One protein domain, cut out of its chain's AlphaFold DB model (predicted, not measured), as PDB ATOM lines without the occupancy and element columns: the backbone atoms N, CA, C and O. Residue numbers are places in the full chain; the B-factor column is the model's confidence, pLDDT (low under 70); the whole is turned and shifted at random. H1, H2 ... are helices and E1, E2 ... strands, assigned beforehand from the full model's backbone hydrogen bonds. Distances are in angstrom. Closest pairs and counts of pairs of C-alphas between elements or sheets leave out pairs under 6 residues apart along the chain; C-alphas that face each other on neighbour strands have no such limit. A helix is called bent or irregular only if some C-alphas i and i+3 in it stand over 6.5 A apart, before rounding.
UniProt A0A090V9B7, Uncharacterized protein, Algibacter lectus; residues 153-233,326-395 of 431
ATOM      1  N   ILE A 153     108.084 -41.698 251.475       48.41
ATOM      2  CA  ILE A 153     107.328 -42.962 251.450       48.41
ATOM      3  C   ILE A 153     105.808 -42.735 251.506       48.41
ATOM      4  O   ILE A 153     105.067 -43.361 250.762       48.41
ATOM      5  N   ASN A 154     105.336 -41.796 252.324       49.50
ATOM      6  CA  ASN A 154     103.909 -41.548 252.525       49.50
ATOM      7  C   ASN A 154     103.254 -40.870 251.312       49.50
ATOM      8  O   ASN A 154     102.082 -41.113 251.043       49.50
ATOM      9  N   ILE A 155     103.996 -40.028 250.586       53.72
ATOM     10  CA  ILE A 155     103.512 -39.376 249.357       53.72
ATOM     11  C   ILE A 155     103.469 -40.394 248.214       53.72
ATOM     12  O   ILE A 155     102.487 -40.455 247.476       53.72
ATOM     13  N   VAL A 156     104.499 -41.238 248.118       53.16
ATOM     14  CA  VAL A 156     104.552 -42.347 247.158       53.16
ATOM     15  C   VAL A 156     103.397 -43.319 247.373       53.16
ATOM     16  O   VAL A 156     102.711 -43.654 246.412       53.16
ATOM     17  N   SER A 157     103.119 -43.714 248.618       50.72
ATOM     18  CA  SER A 157     101.980 -44.585 248.925       50.72
ATOM     19  C   SER A 157     100.653 -44.000 248.440       50.72
ATOM     20  O   SER A 157      99.828 -44.739 247.925       50.72
ATOM     21  N   LEU A 158     100.462 -42.682 248.544       54.47
ATOM     22  CA  LEU A 158      99.219 -41.999 248.168       54.47
ATOM     23  C   LEU A 158      99.000 -41.958 246.645       54.47
ATOM     24  O   LEU A 158      97.872 -42.103 246.185       54.47
ATOM     25  N   LEU A 159     100.078 -41.823 245.864       57.56
ATOM     26  CA  LEU A 159     100.038 -41.908 244.397       57.56
ATOM     27  C   LEU A 159      99.822 -43.345 243.899       57.56
ATOM     28  O   LEU A 159      99.138 -43.551 242.899       57.56
ATOM     29  N   LEU A 160     100.354 -44.338 244.617       52.03
ATOM     30  CA  LEU A 160     100.205 -45.758 244.280       52.03
ATOM     31  C   LEU A 160      98.797 -46.323 244.557       52.03
ATOM     32  O   LEU A 160      98.508 -47.435 244.128       52.03
ATOM     33  N   VAL A 161      97.897 -45.575 245.209       52.78
ATOM     34  CA  VAL A 161      96.499 -46.003 245.446       52.78
ATOM     35  C   VAL A 161      95.626 -45.938 244.199       52.78
ATOM     36  O   VAL A 161      94.741 -46.768 244.021       52.78
ATOM     37  N   LEU A 162      95.844 -44.954 243.332       54.38
ATOM     38  CA  LEU A 162      94.996 -44.727 242.157       54.38
ATOM     39  C   LEU A 162      94.998 -45.924 241.172       54.38
ATOM     40  O   LEU A 162      93.922 -46.360 240.766       54.38
ATOM     41  N   PRO A 163      96.162 -46.526 240.856       54.00
ATOM     42  CA  PRO A 163      96.263 -47.753 240.061       54.00
ATOM     43  C   PRO A 163      95.615 -48.963 240.734       54.00
ATOM     44  O   PRO A 163      94.951 -49.764 240.090       54.00
ATOM     45  N   VAL A 164      95.795 -49.068 242.047       52.81
ATOM     46  CA  VAL A 164      95.256 -50.135 242.891       52.81
ATOM     47  C   VAL A 164      93.729 -50.147 242.865       52.81
ATOM     48  O   VAL A 164      93.118 -51.192 242.656       52.81
ATOM     49  N   VAL A 165      93.101 -48.982 243.035       55.53
ATOM     50  CA  VAL A 165      91.638 -48.848 242.984       55.53
ATOM     51  C   VAL A 165      91.118 -49.160 241.578       55.53
ATOM     52  O   VAL A 165      90.105 -49.836 241.444       55.53
ATOM     53  N   LEU A 166      91.839 -48.753 240.529       54.12
ATOM     54  CA  LEU A 166      91.487 -49.095 239.147       54.12
ATOM     55  C   LEU A 166      91.575 -50.605 238.873       54.12
ATOM     56  O   LEU A 166      90.651 -51.148 238.279       54.12
ATOM     57  N   ILE A 167      92.611 -51.305 239.350       53.25
ATOM     58  CA  ILE A 167      92.736 -52.769 239.203       53.25
ATOM     59  C   ILE A 167      91.587 -53.497 239.916       53.25
ATOM     60  O   ILE A 167      91.014 -54.438 239.368       53.25
ATOM     61  N   LEU A 168      91.209 -53.037 241.113       50.88
ATOM     62  CA  LEU A 168      90.114 -53.626 241.889       50.88
ATOM     63  C   LEU A 168      88.722 -53.344 241.299       50.88
ATOM     64  O   LEU A 168      87.823 -54.161 241.478       50.88
ATOM     65  N   CYS A 169      88.534 -52.210 240.615       50.50
ATOM     66  CA  CYS A 169      87.249 -51.823 240.022       50.50
ATOM     67  C   CYS A 169      87.070 -52.264 238.559       50.50
ATOM     68  O   CYS A 169      85.931 -52.348 238.108       50.50
ATOM     69  N   VAL A 170      88.156 -52.510 237.817       52.94
ATOM     70  CA  VAL A 170      88.116 -52.885 236.388       52.94
ATOM     71  C   VAL A 170      88.298 -54.396 236.177       52.94
ATOM     72  O   VAL A 170      87.827 -54.918 235.173       52.94
ATOM     73  N   GLY A 171      88.933 -55.121 237.105       52.75
ATOM     74  CA  GLY A 171      89.173 -56.564 236.968       52.75
ATOM     75  C   GLY A 171      88.090 -57.468 237.575       52.75
ATOM     76  O   GLY A 171      87.352 -57.073 238.477       52.75
ATOM     77  N   ASN A 172      88.098 -58.750 237.186       53.97
ATOM     78  CA  ASN A 172      87.338 -59.853 237.812       53.97
ATOM     79  C   ASN A 172      87.738 -60.138 239.286       53.97
ATOM     80  O   ASN A 172      87.328 -61.138 239.876       53.97
ATOM     81  N   GLY A 173      88.527 -59.263 239.919       53.00
ATOM     82  CA  GLY A 173      89.085 -59.461 241.257       53.00
ATOM     83  C   GLY A 173      88.026 -59.631 242.348       53.00
ATOM     84  O   GLY A 173      88.267 -60.346 243.314       53.00
ATOM     85  N   LEU A 174      86.835 -59.042 242.187       54.78
ATOM     86  CA  LEU A 174      85.732 -59.235 243.134       54.78
ATOM     87  C   LEU A 174      85.108 -60.635 243.021       54.78
ATOM     88  O   LEU A 174      84.823 -61.253 244.045       54.78
ATOM     89  N   SER A 175      84.917 -61.166 241.806       60.97
ATOM     90  CA  SER A 175      84.416 -62.534 241.627       60.97
ATOM     91  C   SER A 175      85.445 -63.584 242.042       60.97
ATOM     92  O   SER A 175      85.064 -64.604 242.610       60.97
ATOM     93  N   ASP A 176      86.733 -63.313 241.831       61.66
ATOM     94  CA  ASP A 176      87.826 -64.194 242.257       61.66
ATOM     95  C   ASP A 176      88.030 -64.156 243.781       61.66
ATOM     96  O   ASP A 176      88.230 -65.200 244.403       61.66
ATOM     97  N   ALA A 177      87.876 -62.987 244.418       58.44
ATOM     98  CA  ALA A 177      87.893 -62.856 245.878       58.44
ATOM     99  C   ALA A 177      86.780 -63.675 246.554       58.44
ATOM    100  O   ALA A 177      86.981 -64.237 247.630       58.44
ATOM    101  N   LEU A 178      85.617 -63.795 245.906       60.94
ATOM    102  CA  LEU A 178      84.508 -64.629 246.381       60.94
ATOM    103  C   LEU A 178      84.754 -66.140 246.218       60.94
ATOM    104  O   LEU A 178      83.951 -66.917 246.730       60.94
ATOM    105  N   ARG A 179      85.821 -66.548 245.517       66.06
ATOM    106  CA  ARG A 179      86.225 -67.949 245.270       66.06
ATOM    107  C   ARG A 179      87.530 -68.326 245.981       66.06
ATOM    108  O   ARG A 179      88.115 -69.372 245.717       66.06
ATOM    109  N   VAL A 180      88.011 -67.468 246.882       67.19
ATOM    110  CA  VAL A 180      89.228 -67.687 247.684       67.19
ATOM    111  C   VAL A 180      89.135 -68.958 248.531       67.19
ATOM    112  O   VAL A 180      90.149 -69.603 248.784       67.19
ATOM    113  N   ASP A 181      87.931 -69.347 248.949       66.62
ATOM    114  CA  ASP A 181      87.693 -70.585 249.688       66.62
ATOM    115  C   ASP A 181      88.094 -71.837 248.893       66.62
ATOM    116  O   ASP A 181      88.578 -72.799 249.490       66.62
ATOM    117  N   GLU A 182      88.006 -71.796 247.558       75.56
ATOM    118  CA  GLU A 182      88.455 -72.879 246.675       75.56
ATOM    119  C   GLU A 182      89.970 -73.146 246.792       75.56
ATOM    120  O   GLU A 182      90.408 -74.284 246.606       75.56
ATOM    121  N   LEU A 183      90.783 -72.138 247.145       70.38
ATOM    122  CA  LEU A 183      92.241 -72.278 247.291       70.38
ATOM    123  C   LEU A 183      92.648 -73.152 248.477       70.38
ATOM    124  O   LEU A 183      93.723 -73.750 248.450       70.38
ATOM    125  N   PHE A 184      91.807 -73.213 249.509       69.81
ATOM    126  CA  PHE A 184      92.100 -73.930 250.751       69.81
ATOM    127  C   PHE A 184      91.591 -75.373 250.746       69.81
ATOM    128  O   PHE A 184      91.825 -76.109 251.702       69.81
ATOM    129  N   LYS A 185      90.885 -75.785 249.690       77.75
ATOM    130  CA  LYS A 185      90.370 -77.148 249.547       77.75
ATOM    131  C   LYS A 185      91.471 -78.100 249.096       77.75
ATOM    132  O   LYS A 185      92.238 -77.762 248.195       77.75
ATOM    133  N   THR A 186      91.527 -79.288 249.679       76.44
ATOM    134  CA  THR A 186      92.506 -80.334 249.350       76.44
ATOM    135  C   THR A 186      91.814 -81.527 248.711       76.44
ATOM    136  O   THR A 186      90.699 -81.863 249.096       76.44
ATOM    137  N   GLU A 187      92.498 -82.177 247.776       81.00
ATOM    138  CA  GLU A 187      92.011 -83.398 247.130       81.00
ATOM    139  C   GLU A 187      92.042 -84.610 248.071       81.00
ATOM    140  O   GLU A 187      91.197 -85.484 247.942       81.00
ATOM    141  N   ASP A 188      92.954 -84.628 249.052       78.00
ATOM    142  CA  ASP A 188      93.281 -85.801 249.884       78.00
ATOM    143  C   ASP A 188      92.108 -86.407 250.680       78.00
ATOM    144  O   ASP A 188      92.240 -87.501 251.220       78.00
ATOM    145  N   ASN A 189      90.969 -85.714 250.778       77.94
ATOM    146  CA  ASN A 189      89.751 -86.209 251.425       77.94
ATOM    147  C   ASN A 189      88.502 -85.711 250.676       77.94
ATOM    148  O   ASN A 189      87.853 -84.765 251.138       77.94
ATOM    149  N   PRO A 190      88.160 -86.307 249.520       87.06
ATOM    150  CA  PRO A 190      86.970 -85.912 248.788       87.06
ATOM    151  C   PRO A 190      85.711 -86.334 249.557       87.06
ATOM    152  O   PRO A 190      85.675 -87.364 250.235       87.06
ATOM    153  N   ILE A 191      84.647 -85.544 249.435       89.31
ATOM    154  CA  ILE A 191      83.344 -85.891 249.998       89.31
ATOM    155  C   ILE A 191      82.757 -87.027 249.160       89.31
ATOM    156  O   ILE A 191      82.484 -86.856 247.971       89.31
ATOM    157  N   VAL A 192      82.537 -88.181 249.787       90.31
ATOM    158  CA  VAL A 192      81.892 -89.320 249.131       90.31
ATOM    159  C   VAL A 192      80.389 -89.074 249.049       90.31
ATOM    160  O   VAL A 192      79.716 -88.900 250.066       90.31
ATOM    161  N   ILE A 193      79.872 -89.075 247.827       89.50
ATOM    162  CA  ILE A 193      78.479 -88.822 247.482       89.50
ATOM    163  C   ILE A 193      77.916 -90.090 246.830       89.50
ATOM    164  O   ILE A 193      78.407 -90.544 245.796       89.50
ATOM    165  N   ASN A 194      76.872 -90.662 247.431       84.69
ATOM    166  CA  ASN A 194      76.265 -91.912 246.953       84.69
ATOM    167  C   ASN A 194      75.112 -91.672 245.967       84.69
ATOM    168  O   ASN A 194      74.698 -92.587 245.259       84.69
ATOM    169  N   SER A 195      74.565 -90.456 245.927       83.12
ATOM    170  CA  SER A 195      73.497 -90.068 245.011       83.12
ATOM    171  C   SER A 195      73.709 -88.646 244.519       83.12
ATOM    172  O   SER A 195      74.059 -87.757 245.292       83.12
ATOM    173  N   VAL A 196      73.426 -88.390 243.240       83.88
ATOM    174  CA  VAL A 196      73.500 -87.034 242.667       83.88
ATOM    175  C   VAL A 196      72.585 -86.059 243.415       83.88
ATOM    176  O   VAL A 196      72.922 -84.888 243.551       83.88
ATOM    177  N   ASN A 197      71.469 -86.542 243.969       83.25
ATOM    178  CA  ASN A 197      70.565 -85.714 244.770       83.25
ATOM    179  C   ASN A 197      71.253 -85.152 246.021       83.25
ATOM    180  O   ASN A 197      70.941 -84.036 246.436       83.25
ATOM    181  N   ASP A 198      72.229 -85.867 246.583       85.31
ATOM    182  CA  ASP A 198      72.954 -85.426 247.775       85.31
ATOM    183  C   ASP A 198      73.900 -84.252 247.462       85.31
ATOM    184  O   ASP A 198      74.279 -83.511 248.368       85.31
ATOM    185  N   LEU A 199      74.221 -83.998 246.181       84.00
ATOM    186  CA  LEU A 199      74.965 -82.796 245.778       84.00
ATOM    187  C   LEU A 199      74.193 -81.511 246.084       84.00
ATOM    188  O   LEU A 199      74.813 -80.483 246.337       84.00
ATOM    189  N   THR A 200      72.857 -81.556 246.113       79.56
ATOM    190  CA  THR A 200      72.036 -80.380 246.453       79.56
ATOM    191  C   THR A 200      72.209 -79.939 247.907       79.56
ATOM    192  O   THR A 200      71.973 -78.775 248.230       79.56
ATOM    193  N   ALA A 201      72.675 -80.835 248.786       83.25
ATOM    194  CA  ALA A 201      73.009 -80.502 250.167       83.25
ATOM    195  C   ALA A 201      74.347 -79.746 250.284       83.25
ATOM    196  O   ALA A 201      74.615 -79.114 251.312       83.25
ATOM    197  N   LEU A 202      75.191 -79.774 249.246       83.56
ATOM    198  CA  LEU A 202      76.447 -79.032 249.222       83.56
ATOM    199  C   LEU A 202      76.169 -77.554 248.949       83.56
ATOM    200  O   LEU A 202      75.805 -77.140 247.854       83.56
ATOM    201  N   THR A 203      76.397 -76.730 249.967       80.50
ATOM    202  CA  THR A 203      76.247 -75.268 249.874       80.50
ATOM    203  C   THR A 203      77.527 -74.559 249.431       80.50
ATOM    204  O   THR A 203      77.507 -73.361 249.148       80.50
ATOM    205  N   ARG A 204      78.655 -75.279 249.371       81.69
ATOM    206  CA  ARG A 204      79.977 -74.759 249.001       81.69
ATOM    207  C   ARG A 204      80.657 -75.679 248.002       81.69
ATOM    208  O   ARG A 204      80.340 -76.863 247.941       81.69
ATOM    209  N   ALA A 205      81.582 -75.111 247.232       86.69
ATOM    210  CA  ALA A 205      82.357 -75.877 246.275       86.69
ATOM    211  C   ALA A 205      83.368 -76.781 246.994       86.69
ATOM    212  O   ALA A 205      84.032 -76.342 247.941       86.69
ATOM    213  N   ASP A 206      83.460 -78.038 246.569       88.94
ATOM    214  CA  ASP A 206      84.345 -79.019 247.195       88.94
ATOM    215  C   ASP A 206      84.757 -80.148 246.248       88.94
ATOM    216  O   ASP A 206      84.145 -80.364 245.197       88.94
ATOM    217  N   TYR A 207      85.801 -80.871 246.643       91.06
ATOM    218  CA  TYR A 207      86.198 -82.120 246.007       91.06
ATOM    219  C   TYR A 207      85.191 -83.209 246.374       91.06
ATOM    220  O   TYR A 207      84.902 -83.422 247.553       91.06
ATOM    221  N   VAL A 208      84.649 -83.890 245.368       92.00
ATOM    222  CA  VAL A 208      83.650 -84.943 245.551       92.00
ATOM    223  C   VAL A 208      84.030 -86.208 244.791       92.00
ATOM    224  O   VAL A 208      84.624 -86.164 243.710       92.00
ATOM    225  N   GLU A 209      83.633 -87.336 245.364       92.62
ATOM    226  CA  GLU A 209      83.670 -88.662 244.759       92.62
ATOM    227  C   GLU A 209      82.225 -89.156 244.629       92.62
ATOM    228  O   GLU A 209      81.575 -89.456 245.629       92.62
ATOM    229  N   LEU A 210      81.707 -89.218 243.402       91.88
ATOM    230  CA  LEU A 210      80.377 -89.753 243.110       91.88
ATOM    231  C   LEU A 210      80.482 -91.238 242.771       91.88
ATOM    232  O   LEU A 210      81.033 -91.586 241.725       91.88
ATOM    233  N   LYS A 211      79.937 -92.101 243.633       90.94
ATOM    234  CA  LYS A 211      79.979 -93.560 243.452       90.94
ATOM    235  C   LYS A 211      78.775 -94.086 242.685       90.94
ATOM    236  O   LYS A 211      77.673 -93.559 242.800       90.94
ATOM    237  N   ASP A 212      79.013 -95.157 241.934       88.56
ATOM    238  CA  ASP A 212      77.992 -95.965 241.262       88.56
ATOM    239  C   ASP A 212      77.023 -95.165 240.370       88.56
ATOM    240  O   ASP A 212      75.817 -95.431 240.317       88.56
ATOM    241  N   VAL A 213      77.553 -94.197 239.615       91.25
ATOM    242  CA  VAL A 213      76.753 -93.351 238.723       91.25
ATOM    243  C   VAL A 213      76.794 -93.822 237.271       91.25
ATOM    244  O   VAL A 213      77.811 -94.294 236.762       91.25
ATOM    245  N   TRP A 214      75.675 -93.649 236.565       92.25
ATOM    246  CA  TRP A 214      75.586 -93.915 235.131       92.25
ATOM    247  C   TRP A 214      76.003 -92.681 234.346       92.25
ATOM    248  O   TRP A 214      75.379 -91.626 234.476       92.25
ATOM    249  N   VAL A 215      77.034 -92.813 233.513       91.50
ATOM    250  CA  VAL A 215      77.572 -91.689 232.747       91.50
ATOM    251  C   VAL A 215      77.252 -91.848 231.268       91.50
ATOM    252  O   VAL A 215      77.754 -92.733 230.581       91.50
ATOM    253  N   TYR A 216      76.413 -90.950 230.760       92.00
ATOM    254  CA  TYR A 216      76.282 -90.734 229.330       92.00
ATOM    255  C   TYR A 216      77.563 -90.093 228.806       92.00
ATOM    256  O   TYR A 216      77.982 -89.049 229.309       92.00
ATOM    257  N   GLN A 217      78.141 -90.687 227.766       88.81
ATOM    258  CA  GLN A 217      79.320 -90.159 227.097       88.81
ATOM    259  C   GLN A 217      79.174 -90.226 225.583       88.81
ATOM    260  O   GLN A 217      78.724 -91.228 225.018       88.81
ATOM    261  N   PHE A 218      79.589 -89.154 224.918       86.44
ATOM    262  CA  PHE A 218      79.621 -89.094 223.465       86.44
ATOM    263  C   PHE A 218      80.654 -88.076 222.977       86.44
ATOM    264  O   PHE A 218      80.567 -86.896 223.318       86.44
ATOM    265  N   LYS A 219      81.583 -88.511 222.120       85.25
ATOM    266  CA  LYS A 219      82.577 -87.648 221.468       85.25
ATOM    267  C   LYS A 219      82.562 -87.832 219.949       85.25
ATOM    268  O   LYS A 219      82.600 -88.963 219.456       85.25
ATOM    269  N   ARG A 220      82.528 -86.730 219.186       83.94
ATOM    270  CA  ARG A 220      82.764 -86.756 217.728       83.94
ATOM    271  C   ARG A 220      84.267 -86.675 217.442       83.94
ATOM    272  O   ARG A 220      84.997 -86.082 218.228       83.94
ATOM    273  N   PRO A 221      84.746 -87.183 216.293       79.44
ATOM    274  CA  PRO A 221      86.169 -87.171 215.933       79.44
ATOM    275  C   PRO A 221      86.815 -85.783 215.867       79.44
ATOM    276  O   PRO A 221      88.029 -85.683 215.997       79.44
ATOM    277  N   PHE A 222      86.029 -84.727 215.651       79.81
ATOM    278  CA  PHE A 222      86.523 -83.348 215.581       79.81
ATOM    279  C   PHE A 222      86.197 -82.526 216.830       79.81
ATOM    280  O   PHE A 222      86.580 -81.359 216.900       79.81
ATOM    281  N   ASP A 223      85.480 -83.101 217.796       79.44
ATOM    282  CA  ASP A 223      85.183 -82.398 219.034       79.44
ATOM    283  C   ASP A 223      86.436 -82.423 219.914       79.44
ATOM    284  O   ASP A 223      86.987 -83.488 220.210       79.44
ATOM    285  N   TYR A 224      86.885 -81.240 220.338       72.62
ATOM    286  CA  TYR A 224      87.997 -81.118 221.282       72.62
ATOM    287  C   TYR A 224      87.643 -81.810 222.606       72.62
ATOM    288  O   TYR A 224      88.430 -82.607 223.119       72.62
ATOM    289  N   SER A 225      86.409 -81.582 223.072       76.56
ATOM    290  CA  SER A 225      85.826 -82.190 224.264       76.56
ATOM    291  C   SER A 225      84.554 -82.985 223.952       76.56
ATOM    292  O   SER A 225      83.719 -82.539 223.164       76.56
ATOM    293  N   GLY A 226      84.380 -84.148 224.571       78.44
ATOM    294  CA  GLY A 226      83.143 -84.919 224.510       78.44
ATOM    295  C   GLY A 226      82.021 -84.324 225.371       78.44
ATOM    296  O   GLY A 226      82.188 -83.359 226.111       78.44
ATOM    297  N   ASN A 227      80.831 -84.902 225.250       85.00
ATOM    298  CA  ASN A 227      79.682 -84.586 226.087       85.00
ATOM    299  C   ASN A 227      79.535 -85.672 227.146       85.00
ATOM    300  O   ASN A 227      79.219 -86.814 226.803       85.00
ATOM    301  N   TYR A 228      79.732 -85.297 228.408       89.75
ATOM    302  CA  TYR A 228      79.693 -86.202 229.550       89.75
ATOM    303  C   TYR A 228      78.659 -85.725 230.567       89.75
ATOM    304  O   TYR A 228      78.629 -84.552 230.952       89.75
ATOM    305  N   ALA A 229      77.786 -86.630 230.994       92.00
ATOM    306  CA  ALA A 229      76.709 -86.306 231.917       92.00
ATOM    307  C   ALA A 229      76.332 -87.508 232.777       92.00
ATOM    308  O   ALA A 229      76.221 -88.621 232.271       92.00
ATOM    309  N   VAL A 230      76.062 -87.268 234.057       92.19
ATOM    310  CA  VAL A 230      75.418 -88.265 234.910       92.19
ATOM    311  C   VAL A 230      73.928 -88.311 234.583       92.19
ATOM    312  O   VAL A 230      73.268 -87.270 234.502       92.19
ATOM    313  N   ILE A 231      73.404 -89.521 234.406       93.69
ATOM    314  CA  ILE A 231      72.004 -89.791 234.072       93.69
ATOM    315  C   ILE A 231      71.391 -90.789 235.058       93.69
ATOM    316  O   ILE A 231      72.094 -91.520 235.757       93.69
ATOM    317  N   SER A 232      70.061 -90.831 235.121       93.06
ATOM    318  CA  SER A 232      69.355 -91.823 235.933       93.06
ATOM    319  C   SER A 232      69.479 -93.224 235.324       93.06
ATOM    320  O   SER A 232      69.691 -93.385 234.120       93.06
ATOM    321  N   LYS A 233      69.285 -94.268 236.140       93.00
ATOM    322  CA  LYS A 233      69.253 -95.656 235.646       93.00
ATOM    323  C   LYS A 233      68.158 -95.868 234.589       93.00
ATOM    324  O   LYS A 233      68.396 -96.546 233.598       93.00
ATOM    325  N   ILE A 326      69.289 -84.699 232.556       91.50
ATOM    326  CA  ILE A 326      70.696 -84.667 232.952       91.50
ATOM    327  C   ILE A 326      70.727 -84.342 234.438       91.50
ATOM    328  O   ILE A 326      70.274 -83.270 234.829       91.50
ATOM    329  N   LEU A 327      71.277 -85.253 235.239       91.00
ATOM    330  CA  LEU A 327      71.388 -85.061 236.685       91.00
ATOM    331  C   LEU A 327      72.593 -84.180 237.038       91.00
ATOM    332  O   LEU A 327      72.525 -83.375 237.958       91.00
ATOM    333  N   LEU A 328      73.704 -84.328 236.308       91.31
ATOM    334  CA  LEU A 328      74.917 -83.534 236.515       91.31
ATOM    335  C   LEU A 328      75.754 -83.473 235.238       91.31
ATOM    336  O   LEU A 328      75.978 -84.497 234.592       91.31
ATOM    337  N   LYS A 329      76.270 -82.291 234.890       91.00
ATOM    338  CA  LYS A 329      77.229 -82.139 233.782       91.00
ATOM    339  C   LYS A 329      78.655 -82.389 234.259       91.00
ATOM    340  O   LYS A 329      79.069 -81.850 235.288       91.00
ATOM    341  N   LEU A 330      79.414 -83.141 233.467       89.94
ATOM    342  CA  LEU A 330      80.799 -83.504 233.754       89.94
ATOM    343  C   LEU A 330      81.748 -82.864 232.734       89.94
ATOM    344  O   LEU A 330      81.386 -82.658 231.574       89.94
ATOM    345  N   SER A 331      82.968 -82.537 233.159       86.69
ATOM    346  CA  SER A 331      84.083 -82.319 232.231       86.69
ATOM    347  C   SER A 331      84.692 -83.656 231.795       86.69
ATOM    348  O   SER A 331      84.629 -84.633 232.541       86.69
ATOM    349  N   ASP A 332      85.305 -83.687 230.616       75.19
ATOM    350  CA  ASP A 332      85.896 -84.882 229.999       75.19
ATOM    351  C   ASP A 332      86.836 -85.666 230.914       75.19
ATOM    352  O   ASP A 332      86.806 -86.892 230.934       75.19
ATOM    353  N   ASN A 333      87.637 -84.952 231.705       81.94
ATOM    354  CA  ASN A 333      88.688 -85.541 232.531       81.94
ATOM    355  C   ASN A 333      88.193 -85.900 233.946       81.94
ATOM    356  O   ASN A 333      89.005 -86.215 234.811       81.94
ATOM    357  N   CYS A 334      86.882 -85.829 234.218       85.25
ATOM    358  CA  CYS A 334      86.314 -86.304 235.489       85.25
ATOM    359  C   CYS A 334      86.273 -87.841 235.581       85.25
ATOM    360  O   CYS A 334      86.008 -88.396 236.649       85.25
ATOM    361  N   ILE A 335      86.473 -88.528 234.453       83.69
ATOM    362  CA  ILE A 335      86.412 -89.983 234.326       83.69
ATOM    363  C   ILE A 335      87.586 -90.481 233.486       83.69
ATOM    364  O   ILE A 335      87.971 -89.851 232.504       83.69
ATOM    365  N   ASN A 336      88.144 -91.635 233.849       73.56
ATOM    366  CA  ASN A 336      89.196 -92.269 233.063       73.56
ATOM    367  C   ASN A 336      88.570 -93.295 232.110       73.56
ATOM    368  O   ASN A 336      88.322 -94.440 232.490       73.56
ATOM    369  N   VAL A 337      88.251 -92.862 230.889       71.38
ATOM    370  CA  VAL A 337      87.585 -93.693 229.878       71.38
ATOM    371  C   VAL A 337      88.562 -94.013 228.745       71.38
ATOM    372  O   VAL A 337      89.116 -93.084 228.152       71.38
ATOM    373  N   PRO A 338      88.750 -95.297 228.382       76.06
ATOM    374  CA  PRO A 338      89.532 -95.666 227.209       76.06
ATOM    375  C   PRO A 338      89.005 -94.976 225.947       76.06
ATOM    376  O   PRO A 338      87.798 -94.926 225.704       76.06
ATOM    377  N   GLU A 339      89.905 -94.452 225.114       72.50
ATOM    378  CA  GLU A 339      89.543 -93.597 223.975       72.50
ATOM    379  C   GLU A 339      88.538 -94.269 223.015       72.50
ATOM    380  O   GLU A 339      87.633 -93.628 222.478       72.50
ATOM    381  N   ASP A 340      88.635 -95.589 222.841       71.25
ATOM    382  CA  ASP A 340      87.758 -96.380 221.974       71.25
ATOM    383  C   ASP A 340      86.314 -96.517 222.498       71.25
ATOM    384  O   ASP A 340      85.414 -96.904 221.739       71.25
ATOM    385  N   GLN A 341      86.085 -96.211 223.777       75.75
ATOM    386  CA  GLN A 341      84.766 -96.198 224.409       75.75
ATOM    387  C   GLN A 341      84.069 -94.838 224.276       75.75
ATOM    388  O   GLN A 341      82.838 -94.788 224.297       75.75
ATOM    389  N   GLY A 342      84.813 -93.747 224.062       76.38
ATOM    390  CA  GLY A 342      84.249 -92.397 223.897       76.38
ATOM    391  C   GLY A 342      83.431 -92.207 222.610       76.38
ATOM    392  O   GLY A 342      82.604 -91.299 222.515       76.38
ATOM    393  N   TYR A 343      83.619 -93.093 221.628       82.62
ATOM    394  CA  TYR A 343      82.958 -93.031 220.319       82.62
ATOM    395  C   TYR A 343      81.713 -93.923 220.198       82.62
ATOM    396  O   TYR A 343      81.153 -94.030 219.103       82.62
ATOM    397  N   THR A 344      81.271 -94.575 221.276       87.50
ATOM    398  CA  THR A 344      80.045 -95.390 221.290       87.50
ATOM    399  C   THR A 344      79.315 -95.207 222.614       87.50
ATOM    400  O   THR A 344      79.824 -95.604 223.659       87.50
ATOM    401  N   ILE A 345      78.088 -94.683 222.560       89.00
ATOM    402  CA  ILE A 345      77.276 -94.387 223.755       89.00
ATOM    403  C   ILE A 345      77.062 -95.653 224.596       89.00
ATOM    404  O   ILE A 345      77.259 -95.641 225.807       89.00
ATOM    405  N   LYS A 346      76.731 -96.783 223.953       90.44
ATOM    406  CA  LYS A 346      76.464 -98.051 224.648       90.44
ATOM    407  C   LYS A 346      77.635 -98.565 225.487       90.44
ATOM    408  O   LYS A 346      77.394 -99.130 226.549       90.44
ATOM    409  N   LYS A 347      78.881 -98.375 225.035       85.56
ATOM    410  CA  LYS A 347      80.074 -98.867 225.746       85.56
ATOM    411  C   LYS A 347      80.252 -98.190 227.109       85.56
ATOM    412  O   LYS A 347      80.615 -98.867 228.059       85.56
ATOM    413  N   GLY A 348      79.942 -96.896 227.212       81.94
ATOM    414  CA  GLY A 348      80.025 -96.149 228.473       81.94
ATOM    415  C   GLY A 348      78.892 -96.438 229.461       81.94
ATOM    416  O   GLY A 348      78.952 -96.011 230.603       81.94
ATOM    417  N   LEU A 349      77.855 -97.166 229.035       90.50
ATOM    418  CA  LEU A 349      76.658 -97.441 229.834       90.50
ATOM    419  C   LEU A 349      76.587 -98.891 230.334       90.50
ATOM    420  O   LEU A 349      75.535 -99.313 230.811       90.50
ATOM    421  N   VAL A 350      77.654 -99.682 230.196       87.38
ATOM    422  CA  VAL A 350      77.655-101.106 230.582       87.38
ATOM    423  C   VAL A 350      77.546-101.257 232.097       87.38
ATOM    424  O   VAL A 350      76.635-101.935 232.573       87.38
ATOM    425  N   GLU A 351      78.405-100.556 232.830       88.62
ATOM    426  CA  GLU A 351      78.498-100.580 234.289       88.62
ATOM    427  C   GLU A 351      78.480 -99.151 234.844       88.62
ATOM    428  O   GLU A 351      78.880 -98.217 234.139       88.62
ATOM    429  N   PRO A 352      77.981 -98.954 236.075       89.56
ATOM    430  CA  PRO A 352      78.111 -97.675 236.743       89.56
ATOM    431  C   PRO A 352      79.582 -97.447 237.105       89.56
ATOM    432  O   PRO A 352      80.327 -98.393 237.364       89.56
ATOM    433  N   ILE A 353      80.007 -96.188 237.119       89.56
ATOM    434  CA  ILE A 353      81.398 -95.819 237.385       89.56
ATOM    435  C   ILE A 353      81.488 -94.830 238.539       89.56
ATOM    436  O   ILE A 353      80.507 -94.187 238.913       89.56
ATOM    437  N   THR A 354      82.690 -94.706 239.095       89.56
ATOM    438  CA  THR A 354      83.003 -93.650 240.058       89.56
ATOM    439  C   THR A 354      83.537 -92.432 239.313       89.56
ATOM    440  O   THR A 354      84.392 -92.562 238.435       89.56
ATOM    441  N   VAL A 355      83.020 -91.255 239.654       90.88
ATOM    442  CA  VAL A 355      83.410 -89.977 239.055       90.88
ATOM    443  C   VAL A 355      84.081 -89.118 240.116       90.88
ATOM    444  O   VAL A 355      83.536 -88.937 241.205       90.88
ATOM    445  N   PHE A 356      85.232 -88.546 239.773       90.62
ATOM    446  CA  PHE A 356      85.989 -87.661 240.651       90.62
ATOM    447  C   PHE A 356      86.006 -86.252 240.072       90.62
ATOM    448  O   PHE A 356      86.187 -86.055 238.867       90.62
ATOM    449  N   GLY A 357      85.811 -85.249 240.922       91.81
ATOM    450  CA  GLY A 357      85.951 -83.872 240.476       91.81
ATOM    451  C   GLY A 357      85.668 -82.834 241.546       91.81
ATOM    452  O   GLY A 357      85.282 -83.139 242.671       91.81
ATOM    453  N   PHE A 358      85.874 -81.579 241.176       91.06
ATOM    454  CA  PHE A 358      85.519 -80.431 241.988       91.06
ATOM    455  C   PHE A 358      84.107 -79.976 241.613       91.06
ATOM    456  O   PHE A 358      83.852 -79.576 240.470       91.06
ATOM    457  N   TYR A 359      83.173 -80.079 242.555       90.69
ATOM    458  CA  TYR A 359      81.784 -79.675 242.365       90.69
ATOM    459  C   TYR A 359      81.604 -78.220 242.766       90.69
ATOM    460  O   TYR A 359      81.989 -77.824 243.864       90.69
ATOM    461  N   ASN A 360      80.972 -77.430 241.898       87.12
ATOM    462  CA  ASN A 360      80.550 -76.076 242.233       87.12
ATOM    463  C   ASN A 360      79.012 -75.975 242.186       87.12
ATOM    464  O   ASN A 360      78.449 -75.995 241.083       87.12
ATOM    465  N   PRO A 361      78.342 -75.796 243.347       82.88
ATOM    466  CA  PRO A 361      76.883 -75.692 243.429       82.88
ATOM    467  C   PRO A 361      76.288 -74.566 242.579       82.88
ATOM    468  O   PRO A 361      75.175 -74.691 242.089       82.88
ATOM    469  N   LYS A 362      77.027 -73.470 242.346       81.94
ATOM    470  CA  LYS A 362      76.533 -72.330 241.549       81.94
ATOM    471  C   LYS A 362      76.438 -72.634 240.056       81.94
ATOM    472  O   LYS A 362      75.671 -71.985 239.356       81.94
ATOM    473  N   SER A 363      77.262 -73.554 239.560       80.25
ATOM    474  CA  SER A 363      77.294 -73.923 238.139       80.25
ATOM    475  C   SER A 363      76.681 -75.289 237.849       80.25
ATOM    476  O   SER A 363      76.628 -75.664 236.679       80.25
ATOM    477  N   GLU A 364      76.297 -76.044 238.888       83.12
ATOM    478  CA  GLU A 364      75.773 -77.420 238.790       83.12
ATOM    479  C   GLU A 364      76.636 -78.313 237.879       83.12
ATOM    480  O   GLU A 364      76.158 -79.127 237.084       83.12
ATOM    481  N   ARG A 365      77.953 -78.113 237.960       86.56
ATOM    482  CA  ARG A 365      78.937 -78.762 237.101       86.56
ATOM    483  C   ARG A 365      80.069 -79.306 237.946       86.56
ATOM    484  O   ARG A 365      80.541 -78.645 238.872       86.56
ATOM    485  N   LEU A 366      80.507 -80.498 237.566       89.88
ATOM    486  CA  LEU A 366      81.717 -81.117 238.066       89.88
ATOM    487  C   LEU A 366      82.852 -80.886 237.064       89.88
ATOM    488  O   LEU A 366      82.703 -81.198 235.877       89.88
ATOM    489  N   ILE A 367      83.970 -80.338 237.532       89.94
ATOM    490  CA  ILE A 367      85.204 -80.196 236.743       89.94
ATOM    491  C   ILE A 367      86.276 -81.152 237.262       89.94
ATOM    492  O   ILE A 367      86.215 -81.579 238.414       89.94
ATOM    493  N   SER A 368      87.251 -81.500 236.428       88.31
ATOM    494  CA  SER A 368      88.325 -82.408 236.829       88.31
ATOM    495  C   SER A 368      89.260 -81.765 237.856       88.31
ATOM    496  O   SER A 368      89.314 -80.540 238.003       88.31
ATOM    497  N   PHE A 369      90.032 -82.596 238.556       87.75
ATOM    498  CA  PHE A 369      91.052 -82.113 239.487       87.75
ATOM    499  C   PHE A 369      92.129 -81.292 238.774       87.75
ATOM    500  O   PHE A 369      92.470 -80.213 239.246       87.75
ATOM    501  N   GLU A 370      92.563 -81.730 237.587       86.50
ATOM    502  CA  GLU A 370      93.509 -80.998 236.735       86.50
ATOM    503  C   GLU A 370      92.968 -79.615 236.329       86.50
ATOM    504  O   GLU A 370      93.681 -78.610 236.392       86.50
ATOM    505  N   GLU A 371      91.689 -79.527 235.936       87.31
ATOM    506  CA  GLU A 371      91.076 -78.239 235.605       87.31
ATOM    507  C   GLU A 371      90.994 -77.340 236.846       87.31
ATOM    508  O   GLU A 371      91.266 -76.139 236.757       87.31
ATOM    509  N   GLN A 372      90.669 -77.906 238.011       88.00
ATOM    510  CA  GLN A 372      90.623 -77.140 239.251       88.00
ATOM    511  C   GLN A 372      92.009 -76.689 239.722       88.00
ATOM    512  O   GLN A 372      92.139 -75.592 240.265       88.00
ATOM    513  N   GLU A 373      93.055 -77.477 239.495       85.44
ATOM    514  CA  GLU A 373      94.430 -77.090 239.803       85.44
ATOM    515  C   GLU A 373      94.867 -75.891 238.951       85.44
ATOM    516  O   GLU A 373      95.295 -74.874 239.503       85.44
ATOM    517  N   ARG A 374      94.608 -75.926 237.635       85.19
ATOM    518  CA  ARG A 374      94.833 -74.766 236.751       85.19
ATOM    519  C   ARG A 374      94.056 -73.532 237.210       85.19
ATOM    520  O   ARG A 374      94.596 -72.426 237.224       85.19
ATOM    521  N   ARG A 375      92.795 -73.699 237.623       84.31
ATOM    522  CA  ARG A 375      91.987 -72.589 238.163       84.31
ATOM    523  C   ARG A 375      92.552 -72.048 239.472       84.31
ATOM    524  O   ARG A 375      92.551 -70.836 239.662       84.31
ATOM    525  N   LYS A 376      93.053 -72.904 240.366       79.88
ATOM    526  CA  LYS A 376      93.723 -72.477 241.603       79.88
ATOM    527  C   LYS A 376      94.984 -71.673 241.307       79.88
ATOM    528  O   LYS A 376      95.217 -70.666 241.973       79.88
ATOM    529  N   GLU A 377      95.786 -72.081 240.328       78.38
ATOM    530  CA  GLU A 377      96.964 -71.320 239.895       78.38
ATOM    531  C   GLU A 377      96.579 -69.944 239.344       78.38
ATOM    532  O   GLU A 377      97.154 -68.935 239.756       78.38
ATOM    533  N   GLN A 378      95.549 -69.884 238.496       75.56
ATOM    534  CA  GLN A 378      95.003 -68.624 237.984       75.56
ATOM    535  C   GLN A 378      94.478 -67.727 239.113       75.56
ATOM    536  O   GLN A 378      94.841 -66.555 239.186       75.56
ATOM    537  N   LEU A 379      93.698 -68.279 240.048       70.25
ATOM    538  CA  LEU A 379      93.189 -67.554 241.217       70.25
ATOM    539  C   LEU A 379      94.333 -67.010 242.084       70.25
ATOM    540  O   LEU A 379      94.294 -65.847 242.484       70.25
ATOM    541  N   LYS A 380      95.384 -67.802 242.344       64.62
ATOM    542  CA  LYS A 380      96.589 -67.336 243.059       64.62
ATOM    543  C   LYS A 380      97.271 -66.184 242.316       64.62
ATOM    544  O   LYS A 380      97.635 -65.184 242.943       64.62
ATOM    545  N   GLY A 381      97.413 -66.303 240.995       62.59
ATOM    546  CA  GLY A 381      97.955 -65.251 240.134       62.59
ATOM    547  C   GLY A 381      97.152 -63.952 240.220       62.59
ATOM    548  O   GLY A 381      97.735 -62.888 240.418       62.59
ATOM    549  N   ASN A 382      95.821 -64.047 240.186       64.38
ATOM    550  CA  ASN A 382      94.909 -62.901 240.212       64.38
ATOM    551  C   ASN A 382      94.790 -62.248 241.601       64.38
ATOM    552  O   ASN A 382      94.640 -61.030 241.705       64.38
ATOM    553  N   LEU A 383      94.884 -63.021 242.687       58.12
ATOM    554  CA  LEU A 383      94.752 -62.510 244.060       58.12
ATOM    555  C   LEU A 383      96.034 -61.864 244.598       58.12
ATOM    556  O   LEU A 383      95.972 -60.994 245.470       58.12
ATOM    557  N   THR A 384      97.197 -62.238 244.067       56.22
ATOM    558  CA  THR A 384      98.484 -61.626 244.433       56.22
ATOM    559  C   THR A 384      98.480 -60.094 244.261       56.22
ATOM    560  O   THR A 384      98.747 -59.388 245.240       56.22
ATOM    561  N   PRO A 385      98.119 -59.522 243.092       56.06
ATOM    562  CA  PRO A 385      98.052 -58.071 242.921       56.06
ATOM    563  C   PRO A 385      96.963 -57.410 243.781       56.06
ATOM    564  O   PRO A 385      97.159 -56.273 244.208       56.06
ATOM    565  N   VAL A 386      95.864 -58.107 244.106       54.69
ATOM    566  CA  VAL A 386      94.816 -57.627 245.033       54.69
ATOM    567  C   VAL A 386      95.368 -57.456 246.454       54.69
ATOM    568  O   VAL A 386      95.098 -56.449 247.112       54.69
ATOM    569  N   PHE A 387      96.194 -58.392 246.927       52.56
ATOM    570  CA  PHE A 387      96.815 -58.300 248.250       52.56
ATOM    571  C   PHE A 387      97.849 -57.166 248.329       52.56
ATOM    572  O   PHE A 387      97.820 -56.359 249.263       52.56
ATOM    573  N   PHE A 388      98.714 -57.036 247.314       53.62
ATOM    574  CA  PHE A 388      99.643 -55.900 247.208       53.62
ATOM    575  C   PHE A 388      98.902 -54.561 247.167       53.62
ATOM    576  O   PHE A 388      99.279 -53.610 247.856       53.62
ATOM    577  N   SER A 389      97.806 -54.513 246.417       55.91
ATOM    578  CA  SER A 389      96.904 -53.372 246.334       55.91
ATOM    579  C   SER A 389      96.349 -52.969 247.704       55.91
ATOM    580  O   SER A 389      96.449 -51.807 248.109       55.91
ATOM    581  N   PHE A 390      95.846 -53.929 248.479       53.50
ATOM    582  CA  PHE A 390      95.333 -53.672 249.825       53.50
ATOM    583  C   PHE A 390      96.396 -53.091 250.777       53.50
ATOM    584  O   PHE A 390      96.121 -52.133 251.502       53.50
ATOM    585  N   ILE A 391      97.633 -53.604 250.735       51.75
ATOM    586  CA  ILE A 391      98.750 -53.078 251.543       51.75
ATOM    587  C   ILE A 391      99.056 -51.618 251.181       51.75
ATOM    588  O   ILE A 391      99.232 -50.777 252.068       51.75
ATOM    589  N   VAL A 392      99.094 -51.296 249.886       55.94
ATOM    590  CA  VAL A 392      99.330 -49.928 249.398       55.94
ATOM    591  C   VAL A 392      98.222 -48.975 249.858       55.94
ATOM    592  O   VAL A 392      98.520 -47.877 250.339       55.94
ATOM    593  N   LEU A 393      96.960 -49.408 249.790       55.53
ATOM    594  CA  LEU A 393      95.814 -48.643 250.284       55.53
ATOM    595  C   LEU A 393      95.926 -48.350 251.787       55.53
ATOM    596  O   LEU A 393      95.725 -47.211 252.212       55.53
ATOM    597  N   LEU A 394      96.302 -49.350 252.587       50.38
ATOM    598  CA  LEU A 394      96.483 -49.196 254.031       50.38
ATOM    599  C   LEU A 394      97.588 -48.174 254.356       50.38
ATOM    600  O   LEU A 394      97.399 -47.284 255.189       50.38
ATOM    601  N   MET A 395      98.718 -48.244 253.648       52.06
ATOM    602  CA  MET A 395      99.827 -47.292 253.792       52.06
ATOM    603  C   MET A 395      99.426 -45.861 253.413       52.06
ATOM    604  O   MET A 395      99.831 -44.899 254.073       52.06
TER     605      MET A 395
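AT A GLANCE: This is residues 153 to 233 and 326 to 395 of the 431 residues of an uncharacterized protein of Algibacter lectus (UniProt A0A090V9B7). A small closed barrel of five strands, E2, E3, E4, E5 and E6, makes one end of the domain, and the long helix H7 runs out from it as the core of a stalk. The short helices H1, H2, H3 and H4 follow one another along H7 back toward the barrel, E1 is added beside E2, and the small helices H5 and H6 pack on the barrel. The printed part has 151 residues, with seven named helices and six named strands in the order H1 H2 H3 H4 E1 H5 E2 E3 E4 H6 E5 E6 H7; the class is mixed, helices and strands. Round the ring run E2, E3, E4, E6, E5 and back to E2, with mixed pairing. The whole is loose, with a radius of gyration of the C-alphas of 20.4 A, and elongated, spanning 69 by 36 by 24 A.

IN THESE COORDINATES: The longest strand, E2, covers residues 206 to 218 and 26.2 A, from C-alpha 206 at (84.345, -79.019, 247.195); it bends by 95 degrees at residue 212. E5, residues 353 to 360, is 20.3 A long and bends by 60 degrees at residue 357. E3, residues 227 to 231, measures 12.2 A, and the three-residue strands are E1, 191 to 193, 6.2 A, E4, 328 to 330, 6.5 A, and E6, 365 to 367, 6.4 A. H7, residues 369 to 395, is 38.7 A long and ends with C-alpha 395 at (99.827, -47.292, 253.792); it is neither bent nor irregular, but only just: C-alphas 382 and 385 are 6.4 A apart. H1, residues 153 to 159, is 10.2 A long and begins with C-alpha 153 at (107.328, -42.962, 251.450). H2 is residues 161 to 170, 14.1 A; H3, 173 to 177, 5.9 A; H4, 180 to 184, 7.5 A; H5, 196 to 201, 10.0 A; H6, 345 to 348, 5.7 A.

HOW THE PARTS SIT: In the barrel, E2 and E3 form an antiparallel hairpin, with N 216 and O 229 2.8 A apart. E3 and E4 are antiparallel, with N 230 and O 328 at 2.8 A, and E4 and E6 are parallel, with N 366 and O 329 at 3.0 A. E5 and E6 form an antiparallel hairpin, with N 358 and O 367 at 2.8 A, and E5 and E2 close the ring, antiparallel, with N 359 and O 206 at 2.8 A. E1 is parallel to E2, with N 191 and O 207 at 2.8 A; E1, H5 and E2 make a strand-helix-strand unit, two parallel neighbour strands with a helix between, and its crossover is right-handed. H5 lies outside the barrel at a height over the sheet of 7.8 A. H6 is on the barrel, the C-alphas of Gln 217 and Ile 345 being the closest to E2, 5.8 A. H7 is on the barrel with residues 369 to 373, outside it, over E5 and along the strands at 17 degrees to E5 on the local plane; the closest C-alphas, of Gly 357 and Phe 369, are 5.5 A apart. H7 is the hub. With residues 376 to 380 alone it touches H4, at Leu 183 and Lys 376, whose C-alphas are the closest at 5.9 A. With residues 379 to 386 alone it touches H3, the closest C-alphas being those of Asp 176 and Leu 379, 6.4 A. With residues 386 to 393 alone it touches H2, the closest C-alphas being those of Val 164 and Ser 389, 5.0 A, at a shallow tilt of 34 degrees, only just short of steep, opposite ways. With residues 392 to 395 alone it touches H1, the closest C-alphas being those of Ser 157 and Met 395, 6.0 A, at a steep tilt of 66 degrees. Every O i to N i+4 pair is within hydrogen-bond range in H1, H2 and H3; H7 has 21 of 23, H4 0 of 1 with 2 of 2 O i to N i+3 pairs, H5 0 of 2 with 3 of 3, and H6 is too short for an O i to N i+4 pair.

THE WHOLE: The two C-alphas farthest apart, those of Ile 155 and Val 350, are 69.5 A apart. Residues 234 to 325 are cut out, and C-alphas 233 and 326 are 11.4 A apart across the cut, which lies in the link from E3 to E4. The link from E4 to H6, residues 331 to 344, is long. Mean pLDDT of the printed part is 76.1; it is under 70 at residues 153 to 181, 184 and 380 to 395.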